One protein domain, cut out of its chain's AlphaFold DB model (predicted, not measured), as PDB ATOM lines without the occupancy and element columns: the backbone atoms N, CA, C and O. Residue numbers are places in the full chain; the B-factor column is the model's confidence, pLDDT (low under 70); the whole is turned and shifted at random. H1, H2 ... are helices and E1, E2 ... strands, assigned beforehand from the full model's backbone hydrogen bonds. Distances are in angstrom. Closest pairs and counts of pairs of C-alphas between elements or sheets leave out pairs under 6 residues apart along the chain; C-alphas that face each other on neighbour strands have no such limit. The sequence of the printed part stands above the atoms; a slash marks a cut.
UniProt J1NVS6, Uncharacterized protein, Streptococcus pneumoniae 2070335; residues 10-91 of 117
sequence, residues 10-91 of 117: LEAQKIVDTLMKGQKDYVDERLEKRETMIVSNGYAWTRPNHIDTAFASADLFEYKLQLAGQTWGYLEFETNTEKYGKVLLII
ATOM      1  N   LEU A  10     -23.730 -99.352   8.134       91.31
ATOM      2  CA  LEU A  10     -23.545 -99.331   9.583       91.31
ATOM      3  C   LEU A  10     -24.177-100.574  10.218       91.31
ATOM      4  O   LEU A  10     -23.534-101.256  11.017       91.31
ATOM      5  N   GLU A  11     -25.402-100.905   9.818       89.31
ATOM      6  CA  GLU A  11     -26.099-102.126  10.216       89.31
ATOM      7  C   GLU A  11     -25.315-103.370   9.787       89.31
ATOM      8  O   GLU A  11     -25.083-104.273  10.593       89.31
ATOM      9  N   ALA A  12     -24.832-103.398   8.541       90.75
ATOM     10  CA  ALA A  12     -24.021-104.489   8.017       90.75
ATOM     11  C   ALA A  12     -22.730-104.678   8.825       90.75
ATOM     12  O   ALA A  12     -22.392-105.811   9.180       90.75
ATOM     13  N   GLN A  13     -22.032-103.591   9.168       94.00
ATOM     14  CA  GLN A  13     -20.840-103.667  10.008       94.00
ATOM     15  C   GLN A  13     -21.180-104.189  11.409       94.00
ATOM     16  O   GLN A  13     -20.523-105.110  11.894       94.00
ATOM     17  N   LYS A  14     -22.259-103.693  12.028       94.62
ATOM     18  CA  LYS A  14     -22.703-104.147  13.354       94.62
ATOM     19  C   LYS A  14     -23.075-105.638  13.352       94.62
ATOM     20  O   LYS A  14     -22.746-106.347  14.303       94.62
ATOM     21  N   ILE A  15     -23.683-106.151  12.278       93.06
ATOM     22  CA  ILE A  15     -23.948-107.590  12.084       93.06
ATOM     23  C   ILE A  15     -22.636-108.388  12.034       93.06
ATOM     24  O   ILE A  15     -22.526-109.435  12.678       93.06
ATOM     25  N   VAL A  16     -21.636-107.908  11.285       93.94
ATOM     26  CA  VAL A  16     -20.320-108.560  11.184       93.94
ATOM     27  C   VAL A  16     -19.619-108.585  12.541       93.94
ATOM     28  O   VAL A  16     -19.175-109.651  12.973       93.94
ATOM     29  N   ASP A  17     -19.575-107.456  13.242       96.56
ATOM     30  CA  ASP A  17     -18.930-107.337  14.553       96.56
ATOM     31  C   ASP A  17     -19.593-108.257  15.583       96.56
ATOM     32  O   ASP A  17     -18.920-108.976  16.326       96.56
ATOM     33  N   THR A  18     -20.925-108.314  15.569       96.25
ATOM     34  CA  THR A  18     -21.716-109.184  16.446       96.25
ATOM     35  C   THR A  18     -21.448-110.663  16.171       96.25
ATOM     36  O   THR A  18     -21.264-111.454  17.102       96.25
ATOM     37  N   LEU A  19     -21.355-111.054  14.897       95.19
ATOM     38  CA  LEU A  19     -20.992-112.417  14.521       95.19
ATOM     39  C   LEU A  19     -19.582-112.772  15.008       95.19
ATOM     40  O   LEU A  19     -19.384-113.868  15.538       95.19
ATOM     41  N   MET A  20     -18.617-111.866  14.832       96.19
ATOM     42  CA  MET A  20     -17.234-112.060  15.269       96.19
ATOM     43  C   MET A  20     -17.130-112.182  16.789       96.19
ATOM     44  O   MET A  20     -16.432-113.076  17.269       96.19
ATOM     45  N   LYS A  21     -17.882-111.365  17.538       97.62
ATOM     46  CA  LYS A  21     -18.011-111.484  18.995       97.62
ATOM     47  C   LYS A  21     -18.506-112.876  19.391       97.62
ATOM     48  O   LYS A  21     -17.804-113.586  20.100       97.62
ATOM     49  N   GLY A  22     -19.635-113.329  18.839       97.00
ATOM     50  CA  GLY A  22     -20.172-114.660  19.143       97.00
ATOM     51  C   GLY A  22     -19.231-115.813  18.758       97.00
ATOM     52  O   GLY A  22     -19.190-116.834  19.442       97.00
ATOM     53  N   GLN A  23     -18.437-115.672  17.685       95.81
ATOM     54  CA  GLN A  23     -17.385-116.650  17.363       95.81
ATOM     55  C   GLN A  23     -16.284-116.676  18.417       95.81
ATOM     56  O   GLN A  23     -15.854-117.761  18.811       95.81
ATOM     57  N   LYS A  24     -15.807-115.499  18.825       97.88
ATOM     58  CA  LYS A  24     -14.743-115.369  19.812       97.88
ATOM     59  C   LYS A  24     -15.180-115.943  21.158       97.88
ATOM     60  O   LYS A  24     -14.481-116.810  21.672       97.88
ATOM     61  N   ASP A  25     -16.358-115.553  21.641       98.31
ATOM     62  CA  ASP A  25     -16.918-116.025  22.913       98.31
ATOM     63  C   ASP A  25     -17.032-117.561  22.934       98.31
ATOM     64  O   ASP A  25     -16.661-118.208  23.911       98.31
ATOM     65  N   TYR A  26     -17.462-118.169  21.820       97.81
ATOM     66  CA  TYR A  26     -17.490-119.627  21.678       97.81
ATOM     67  C   TYR A  26     -16.102-120.270  21.752       97.81
ATOM     68  O   TYR A  26     -15.936-121.314  22.383       97.81
ATOM     69  N   VAL A  27     -15.112-119.710  21.049       98.00
ATOM     70  CA  VAL A  27     -13.755-120.272  21.023       98.00
ATOM     71  C   VAL A  27     -13.125-120.192  22.407       98.00
ATOM     72  O   VAL A  27     -12.574-121.193  22.862       98.00
ATOM     73  N   ASP A  28     -13.248-119.044  23.070       98.31
ATOM     74  CA  ASP A  28     -12.698-118.822  24.403       98.31
ATOM     75  C   ASP A  28     -13.305-119.813  25.407       98.31
ATOM     76  O   ASP A  28     -12.568-120.547  26.067       98.31
ATOM     77  N   GLU A  29     -14.637-119.935  25.454       98.19
ATOM     78  CA  GLU A  29     -15.280-120.847  26.402       98.19
ATOM     79  C   GLU A  29     -15.037-122.323  26.049       98.19
ATOM     80  O   GLU A  29     -14.829-123.156  26.930       98.19
ATOM     81  N   ARG A  30     -14.972-122.685  24.760       97.56
ATOM     82  CA  ARG A  30     -14.608-124.052  24.351       97.56
ATOM     83  C   ARG A  30     -13.206-124.431  24.823       97.56
ATOM     84  O   ARG A  30     -12.998-125.586  25.203       97.56
ATOM     85  N   LEU A  31     -12.250-123.506  24.739       97.94
ATOM     86  CA  LEU A  31     -10.896-123.719  25.245       97.94
ATOM     87  C   LEU A  31     -10.922-123.854  26.769       97.94
ATOM     88  O   LEU A  31     -10.383-124.822  27.290       97.94
ATOM     89  N   GLU A  32     -11.639-122.979  27.472       98.25
ATOM     90  CA  GLU A  32     -11.804-123.072  28.925       98.25
ATOM     91  C   GLU A  32     -12.407-124.421  29.362       98.25
ATOM     92  O   GLU A  32     -11.862-125.089  30.244       98.25
ATOM     93  N   LYS A  33     -13.498-124.885  28.735       98.19
ATOM     94  CA  LYS A  33     -14.130-126.173  29.084       98.19
ATOM     95  C   LYS A  33     -13.253-127.370  28.748       98.19
ATOM     96  O   LYS A  33     -13.337-128.388  29.430       98.19
ATOM     97  N   ARG A  34     -12.400-127.266  27.725       97.12
ATOM     98  CA  ARG A  34     -11.405-128.300  27.416       97.12
ATOM     99  C   ARG A  34     -10.400-128.477  28.553       97.12
ATOM    100  O   ARG A  34     -10.062-129.615  28.854       97.12
ATOM    101  N   GLU A  35      -9.958-127.382  29.164       98.06
ATOM    102  CA  GLU A  35      -8.983-127.419  30.259       98.06
ATOM    103  C   GLU A  35      -9.629-127.763  31.612       98.06
ATOM    104  O   GLU A  35      -8.999-128.386  32.464       98.06
ATOM    105  N   THR A  36     -10.892-127.383  31.820       98.25
ATOM    106  CA  THR A  36     -11.568-127.513  33.124       98.25
ATOM    107  C   THR A  36     -12.425-128.773  33.281       98.25
ATOM    108  O   THR A  36     -12.746-129.144  34.409       98.25
ATOM    109  N   MET A  37     -12.801-129.461  32.195       98.06
ATOM    110  CA  MET A  37     -13.677-130.640  32.249       98.06
ATOM    111  C   MET A  37     -13.015-131.890  31.660       98.06
ATOM    112  O   MET A  37     -12.522-131.875  30.535       98.06
ATOM    113  N   ILE A  38     -13.136-133.023  32.368       97.94
ATOM    114  CA  ILE A  38     -12.674-134.344  31.892       97.94
ATOM    115  C   ILE A  38     -13.400-134.754  30.596       97.94
ATOM    116  O   ILE A  38     -12.801-135.340  29.696       97.94
ATOM    117  N   VAL A  39     -14.693-134.427  30.476       97.38
ATOM    118  CA  VAL A  39     -15.513-134.697  29.285       97.38
ATOM    119  C   VAL A  39     -16.142-133.392  28.793       97.38
ATOM    120  O   VAL A  39     -17.183-132.970  29.286       97.38
ATOM    121  N   SER A  40     -15.522-132.759  27.795       97.12
ATOM    122  CA  SER A  40     -15.919-131.437  27.264       97.12
ATOM    123  C   SER A  40     -16.461-131.463  25.829       97.12
ATOM    124  O   SER A  40     -16.914-130.446  25.307       97.12
ATOM    125  N   ASN A  41     -16.475-132.628  25.169       95.81
ATOM    126  CA  ASN A  41     -16.853-132.753  23.752       95.81
ATOM    127  C   ASN A  41     -18.269-132.236  23.436       95.81
ATOM    128  O   ASN A  41     -18.512-131.774  22.318       95.81
ATOM    129  N   GLY A  42     -19.181-132.256  24.415       94.12
ATOM    130  CA  GLY A  42     -20.526-131.685  24.295       94.12
ATOM    131  C   GLY A  42     -20.530-130.196  23.926       94.12
ATOM    132  O   GLY A  42     -21.394-129.756  23.170       94.12
ATOM    133  N   TYR A  43     -19.503-129.440  24.327       95.06
ATOM    134  CA  TYR A  43     -19.370-128.021  23.982       95.06
ATOM    135  C   TYR A  43     -19.182-127.779  22.477       95.06
ATOM    136  O   TYR A  43     -19.294-126.659  22.005       95.06
ATOM    137  N   ALA A  44     -18.911-128.808  21.660       92.69
ATOM    138  CA  ALA A  44     -18.845-128.653  20.194       92.69
ATOM    139  C   ALA A  44     -20.166-128.222  19.566       92.69
ATOM    140  O   ALA A  44     -20.186-127.696  18.451       92.69
ATOM    141  N   TRP A  45     -21.257-128.437  20.291       91.62
ATOM    142  CA  TRP A  45     -22.598-128.174  19.814       91.62
ATOM    143  C   TRP A  45     -23.111-126.797  20.233       91.62
ATOM    144  O   TRP A  45     -24.076-126.342  19.635       91.62
ATOM    145  N   THR A  46     -22.441-126.094  21.157       93.88
ATOM    146  CA  THR A  46     -22.922-124.823  21.731       93.88
ATOM    147  C   THR A  46     -22.578-123.588  20.898       93.88
ATOM    148  O   THR A  46     -23.077-122.503  21.178       93.88
ATOM    149  N   ARG A  47     -21.778-123.719  19.825       93.06
ATOM    150  CA  ARG A  47     -21.409-122.592  18.941       93.06
ATOM    151  C   ARG A  47     -22.594-121.708  18.523       93.06
ATOM    152  O   ARG A  47     -22.435-120.491  18.561       93.06
ATOM    153  N   PRO A  48     -23.751-122.253  18.096       91.31
ATOM    154  CA  PRO A  48     -24.907-121.426  17.762       91.31
ATOM    155  C   PRO A  48     -25.425-120.614  18.955       91.31
ATOM    156  O   PRO A  48     -25.772-119.458  18.766       91.31
ATOM    157  N   ASN A  49     -25.389-121.155  20.178       93.44
ATOM    158  CA  ASN A  49     -25.868-120.467  21.381       93.44
ATOM    159  C   ASN A  49     -25.072-119.190  21.683       93.44
ATOM    160  O   ASN A  49     -25.655-118.185  22.081       93.44
ATOM    161  N   HIS A  50     -23.758-119.193  21.444       95.88
ATOM    162  CA  HIS A  50     -22.937-117.986  21.581       95.88
ATOM    163  C   HIS A  50     -23.263-116.930  20.527       95.88
ATOM    164  O   HIS A  50     -23.272-115.741  20.826       95.88
ATOM    165  N   ILE A  51     -23.546-117.358  19.291       94.50
ATOM    166  CA  ILE A  51     -23.953-116.441  18.222       94.50
ATOM    167  C   ILE A  51     -25.304-115.818  18.578       94.50
ATOM    168  O   ILE A  51     -25.419-114.598  18.569       94.50
ATOM    169  N   ASP A  52     -26.285-116.633  18.958       93.94
ATOM    170  CA  ASP A  52     -27.606-116.168  19.382       93.94
ATOM    171  C   ASP A  52     -27.492-115.161  20.539       93.94
ATOM    172  O   ASP A  52     -28.063-114.074  20.481       93.94
ATOM    173  N   THR A  53     -26.675-115.471  21.548       95.38
ATOM    174  CA  THR A  53     -26.434-114.586  22.700       95.38
ATOM    175  C   THR A  53     -25.785-113.264  22.287       95.38
ATOM    176  O   THR A  53     -26.178-112.202  22.777       95.38
ATOM    177  N   ALA A  54     -24.815-113.297  21.367       96.25
ATOM    178  CA  ALA A  54     -24.187-112.084  20.857       96.25
ATOM    179  C   ALA A  54     -25.199-111.191  20.125       96.25
ATOM    180  O   ALA A  54     -25.215-109.988  20.373       96.25
ATOM    181  N   PHE A  55     -26.068-111.770  19.287       94.19
ATOM    182  CA  PHE A  55     -27.105-111.028  18.560       94.19
ATOM    183  C   PHE A  55     -28.199-110.473  19.470       94.19
ATOM    184  O   PHE A  55     -28.567-109.312  19.311       94.19
ATOM    185  N   ALA A  56     -28.646-111.239  20.466       93.94
ATOM    186  CA  ALA A  56     -29.557-110.739  21.494       93.94
ATOM    187  C   ALA A  56     -28.959-109.548  22.261       93.94
ATOM    188  O   ALA A  56     -29.637-108.559  22.512       93.94
ATOM    189  N   SER A  57     -27.664-109.613  22.581       94.94
ATOM    190  CA  SER A  57     -26.967-108.547  23.318       94.94
ATOM    191  C   SER A  57     -26.643-107.315  22.467       94.94
ATOM    192  O   SER A  57     -26.302-106.271  23.017       94.94
ATOM    193  N   ALA A  58     -26.658-107.439  21.138       93.19
ATOM    194  CA  ALA A  58     -26.316-106.351  20.227       93.19
ATOM    195  C   ALA A  58     -27.485-105.392  19.971       93.19
ATOM    196  O   ALA A  58     -27.257-104.336  19.376       93.19
ATOM    197  N   ASP A  59     -28.702-105.755  20.392       87.75
ATOM    198  CA  ASP A  59     -29.923-104.968  20.183       87.75
ATOM    199  C   ASP A  59     -30.069-104.548  18.706       87.75
ATOM    200  O   ASP A  59     -30.079-103.375  18.335       87.75
ATOM    201  N   LEU A  60     -29.966-105.551  17.827       87.69
ATOM    202  CA  LEU A  60     -30.059-105.404  16.370       87.69
ATOM    203  C   LEU A  60     -31.439-105.788  15.842       87.69
ATOM    204  O   LEU A  60     -31.912-105.217  14.864       87.69
ATOM    205  N   PHE A  61     -32.048-106.797  16.460       89.25
ATOM    206  CA  PHE A  61     -33.297-107.398  16.029       89.25
ATOM    207  C   PHE A  61     -34.094-107.815  17.256       89.25
ATOM    208  O   PHE A  61     -33.518-108.292  18.237       89.25
ATOM    209  N   GLU A  62     -35.414-107.722  17.148       91.00
ATOM    210  CA  GLU A  62     -36.310-108.387  18.085       91.00
ATOM    211  C   GLU A  62     -36.091-109.896  18.002       91.00
ATOM    212  O   GLU A  62     -35.865-110.453  16.919       91.00
ATOM    213  N   TYR A  63     -36.158-110.578  19.142       92.94
ATOM    214  CA  TYR A  63     -35.949-112.017  19.178       92.94
ATOM    215  C   TYR A  63     -36.917-112.738  20.103       92.94
ATOM    216  O   TYR A  63     -37.415-112.198  21.089       92.94
ATOM    217  N   LYS A  64     -37.139-114.020  19.808       92.62
ATOM    218  CA  LYS A  64     -37.874-114.935  20.683       92.62
ATOM    219  C   LYS A  64     -37.100-116.233  20.879       92.62
ATOM    220  O   LYS A  64     -36.530-116.779  19.936       92.62
ATOM    221  N   LEU A  65     -37.118-116.749  22.104       92.62
ATOM    222  CA  LEU A  65     -36.596-118.079  22.406       92.62
ATOM    223  C   LEU A  65     -37.531-119.144  21.826       92.62
ATOM    224  O   LEU A  65     -38.746-119.082  22.019       92.62
ATOM    225  N   GLN A  66     -36.963-120.114  21.117       91.50
ATOM    226  CA  GLN A  66     -37.658-121.246  20.506       91.50
ATOM    227  C   GLN A  66     -36.910-122.552  20.773       91.50
ATOM    228  O   GLN A  66     -35.753-122.553  21.196       91.50
ATOM    229  N   LEU A  67     -37.582-123.678  20.518       90.06
ATOM    230  CA  LEU A  67     -37.029-125.021  20.686       90.06
ATOM    231  C   LEU A  67     -36.964-125.753  19.345       90.06
ATOM    232  O   LEU A  67     -37.947-125.848  18.613       90.06
ATOM    233  N   ALA A  68     -35.788-126.279  19.017       83.62
ATOM    234  CA  ALA A  68     -35.581-127.224  17.937       83.62
ATOM    235  C   ALA A  68     -35.664-128.642  18.519       83.62
ATOM    236  O   ALA A  68     -34.773-129.110  19.233       83.62
ATOM    237  N   GLY A  69     -36.768-129.330  18.229       86.81
ATOM    238  CA  GLY A  69     -37.097-130.582  18.907       86.81
ATOM    239  C   GLY A  69     -37.469-130.340  20.372       86.81
ATOM    240  O   GLY A  69     -38.072-129.326  20.701       86.81
ATOM    241  N   GLN A  70     -37.130-131.285  21.249       80.94
ATOM    242  CA  GLN A  70     -37.556-131.255  22.656       80.94
ATOM    243  C   GLN A  70     -36.596-130.498  23.583       80.94
ATOM    244  O   GLN A  70     -36.980-130.128  24.686       80.94
ATOM    245  N   THR A  71     -35.340-130.296  23.177       83.56
ATOM    246  CA  THR A  71     -34.277-129.900  24.119       83.56
ATOM    247  C   THR A  71     -33.376-128.774  23.633       83.56
ATOM    248  O   THR A  71     -32.669-128.187  24.449       83.56
ATOM    249  N   TRP A  72     -33.364-128.452  22.336       86.31
ATOM    250  CA  TRP A  72     -32.383-127.510  21.806       86.31
ATOM    251  C   TRP A  72     -32.951-126.098  21.672       86.31
ATOM    252  O   TRP A  72     -33.687-125.812  20.731       86.31
ATOM    253  N   GLY A  73     -32.595-125.208  22.598       89.81
ATOM    254  CA  GLY A  73     -32.956-123.792  22.528       89.81
ATOM    255  C   GLY A  73     -32.211-123.040  21.422       89.81
ATOM    256  O   GLY A  73     -31.018-123.269  21.210       89.81
ATOM    257  N   TYR A  74     -32.910-122.138  20.739       90.00
ATOM    258  CA  TYR A  74     -32.342-121.185  19.782       90.00
ATOM    259  C   TYR A  74     -33.141-119.880  19.780       90.00
ATOM    260  O   TYR A  74     -34.289-119.855  20.231       90.00
ATOM    261  N   LEU A  75     -32.545-118.804  19.278       91.88
ATOM    262  CA  LEU A  75     -33.241-117.535  19.093       91.88
ATOM    263  C   LEU A  75     -33.694-117.370  17.638       91.88
ATOM    264  O   LEU A  75     -32.917-117.540  16.697       91.88
ATOM    265  N   GLU A  76     -34.969-117.032  17.456       91.00
ATOM    266  CA  GLU A  76     -35.493-116.534  16.185       91.00
ATOM    267  C   GLU A  76     -35.433-115.014  16.190       91.00
ATOM    268  O   GLU A  76     -36.017-114.391  17.075       91.00
ATOM    269  N   PHE A  77     -34.753-114.436  15.200       90.88
ATOM    270  CA  PHE A  77     -34.641-112.991  15.033       90.88
ATOM    271  C   PHE A  77     -35.650-112.517  13.993       90.88
ATOM    272  O   PHE A  77     -35.626-112.967  12.844       90.88
ATOM    273  N   GLU A  78     -36.534-111.616  14.394       88.44
ATOM    274  CA  GLU A  78     -37.582-111.067  13.543       88.44
ATOM    275  C   GLU A  78     -37.278-109.594  13.246       88.44
ATOM    276  O   GLU A  78     -36.867-108.829  14.114       88.44
ATOM    277  N   THR A  79     -37.484-109.186  11.997       84.69
ATOM    278  CA  THR A  79     -37.435-107.774  11.603       84.69
ATOM    279  C   THR A  79     -38.583-107.456  10.658       84.69
ATOM    280  O   THR A  79     -39.135-108.352  10.015       84.69
ATOM    281  N   ASN A  80     -38.963-106.186  10.568       82.12
ATOM    282  CA  ASN A  80     -39.944-105.716   9.603       82.12
ATOM    283  C   ASN A  80     -39.254-104.767   8.628       82.12
ATOM    284  O   ASN A  80     -38.726-103.737   9.033       82.12
ATOM    285  N   THR A  81     -39.256-105.119   7.348       77.88
ATOM    286  CA  THR A  81     -38.662-104.285   6.299       77.88
ATOM    287  C   THR A  81     -39.752-103.783   5.369       77.88
ATOM    288  O   THR A  81     -40.668-104.533   5.037       77.88
ATOM    289  N   GLU A  82     -39.639-102.549   4.878       78.44
ATOM    290  CA  GLU A  82     -40.622-101.984   3.939       78.44
ATOM    291  C   GLU A  82     -40.793-102.853   2.683       78.44
ATOM    292  O   GLU A  82     -41.883-102.968   2.127       78.44
ATOM    293  N   LYS A  83     -39.708-103.511   2.254       78.50
ATOM    294  CA  LYS A  83     -39.663-104.310   1.027       78.50
ATOM    295  C   LYS A  83     -40.210-105.730   1.183       78.50
ATOM    296  O   LYS A  83     -40.777-106.261   0.231       78.50
ATOM    297  N   TYR A  84     -40.000-106.367   2.334       78.19
ATOM    298  CA  TYR A  84     -40.314-107.789   2.531       78.19
ATOM    299  C   TYR A  84     -41.333-108.044   3.649       78.19
ATOM    300  O   TYR A  84     -41.700-109.194   3.884       78.19
ATOM    301  N   GLY A  85     -41.808-106.995   4.326       82.94
ATOM    302  CA  GLY A  85     -42.646-107.116   5.511       82.94
ATOM    303  C   GLY A  85     -41.897-107.817   6.642       82.94
ATOM    304  O   GLY A  85     -40.699-107.597   6.837       82.94
ATOM    305  N   LYS A  86     -42.598-108.690   7.370       81.88
ATOM    306  CA  LYS A  86     -42.025-109.497   8.451       81.88
ATOM    307  C   LYS A  86     -41.049-110.543   7.896       81.88
ATOM    308  O   LYS A  86     -41.445-111.433   7.144       81.88
ATOM    309  N   VAL A  87     -39.791-110.470   8.318       84.25
ATOM    310  CA  VAL A  87     -38.698-111.361   7.909       84.25
ATOM    311  C   VAL A  87     -38.130-112.089   9.125       84.25
ATOM    312  O   VAL A  87     -37.938-111.491  10.179       84.25
ATOM    313  N   LEU A  88     -37.829-113.378   8.953       84.38
ATOM    314  CA  LEU A  88     -37.069-114.193   9.903       84.38
ATOM    315  C   LEU A  88     -35.607-114.276   9.447       84.38
ATOM    316  O   LEU A  88     -35.328-114.746   8.340       84.38
ATOM    317  N   LEU A  89     -34.673-113.867  10.305       81.62
ATOM    318  CA  LEU A  89     -33.245-114.050  10.069       81.62
ATOM    319  C   LEU A  89     -32.753-115.355  10.693       81.62
ATOM    320  O   LEU A  89     -33.028-115.669  11.848       81.62
ATOM    321  N   ILE A  90     -31.963-116.101   9.920       77.94
ATOM    322  CA  ILE A  90     -31.337-117.348  10.358       77.94
ATOM    323  C   ILE A  90     -29.849-117.308  10.011       77.94
ATOM    324  O   ILE A  90     -29.472-117.277   8.837       77.94
ATOM    325  N   ILE A  91     -28.989-117.393  11.025       75.56
ATOM    326  CA  ILE A  91     -27.535-117.386  10.845       75.56
ATOM    327  C   ILE A  91     -27.030-118.824  10.723       75.56
ATOM    328  O   ILE A  91     -27.087-119.617  11.662       75.56
TER     329      ILE A  91
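This is residues 10 to 91 of the 117 residues of an uncharacterized protein of Streptococcus pneumoniae 2070335 (UniProt J1NVS6). A long helix, H1, makes one side of a flat model, and the chain turns back through short H2 into H3, which sits in the middle between H1 and a strongly twisted sheet of three strands. H3 covers part of one face of the sheet, making two layers, helix on one face; the other face is bare. The printed part has 82 residues, in the order H1 H2 H3 E1 E2 E3, class mixed. It is loose, with a radius of gyration of the C-alphas of 14.8 A and spans of 51 by 33 by 14 A.

Find C-alpha 10 at (-23.545, -99.331, 9.583); from there H1 runs 38.6 A to residue 36. H2 is residues 41 to 45, and H3, residues 47 to 57, measures 15.7 A. Then come E1, residues 62 to 68, 18.9 A; E2, 72 to 81, 28.6 A; and E3, 85 to 89, ending at C-alpha 89 (-33.245, -114.050, 10.069).

Look first at H1: with residues 15 to 26 alone it touches H3, closest at the C-alphas of Gly 22 and Ile 51, 4.3 A, at a steep tilt of 48 degrees, opposite ways. With residues 30 to 34 alone it touches H2, closest at the C-alphas of Arg 30 and Tyr 43, 6.2 A. H2 and H3 meet only through their link. In H1 and H3 every O i to N i+4 pair is within hydrogen-bond range; in H2 0 of 1 is, beside 2 of 2 O i to N i+3 pairs. H3 is on the sheet at a height of 8.7 A, over E2 and only just not over E1, where 2 of its C-alphas fall. The strands form a meander, each the antiparallel neighbour of the one before: N 66 and O 74 are 2.8 A apart, N 87 and O 79 also 2.8 A. H1 is apart from E1, E2 and E3.

The C-alphas of Ile 38 and Glu 82, the two farthest apart, are 51.1 A from each other. The printed part has no cut, its links between elements are tight, and no printed residue is under 70 in pLDDT.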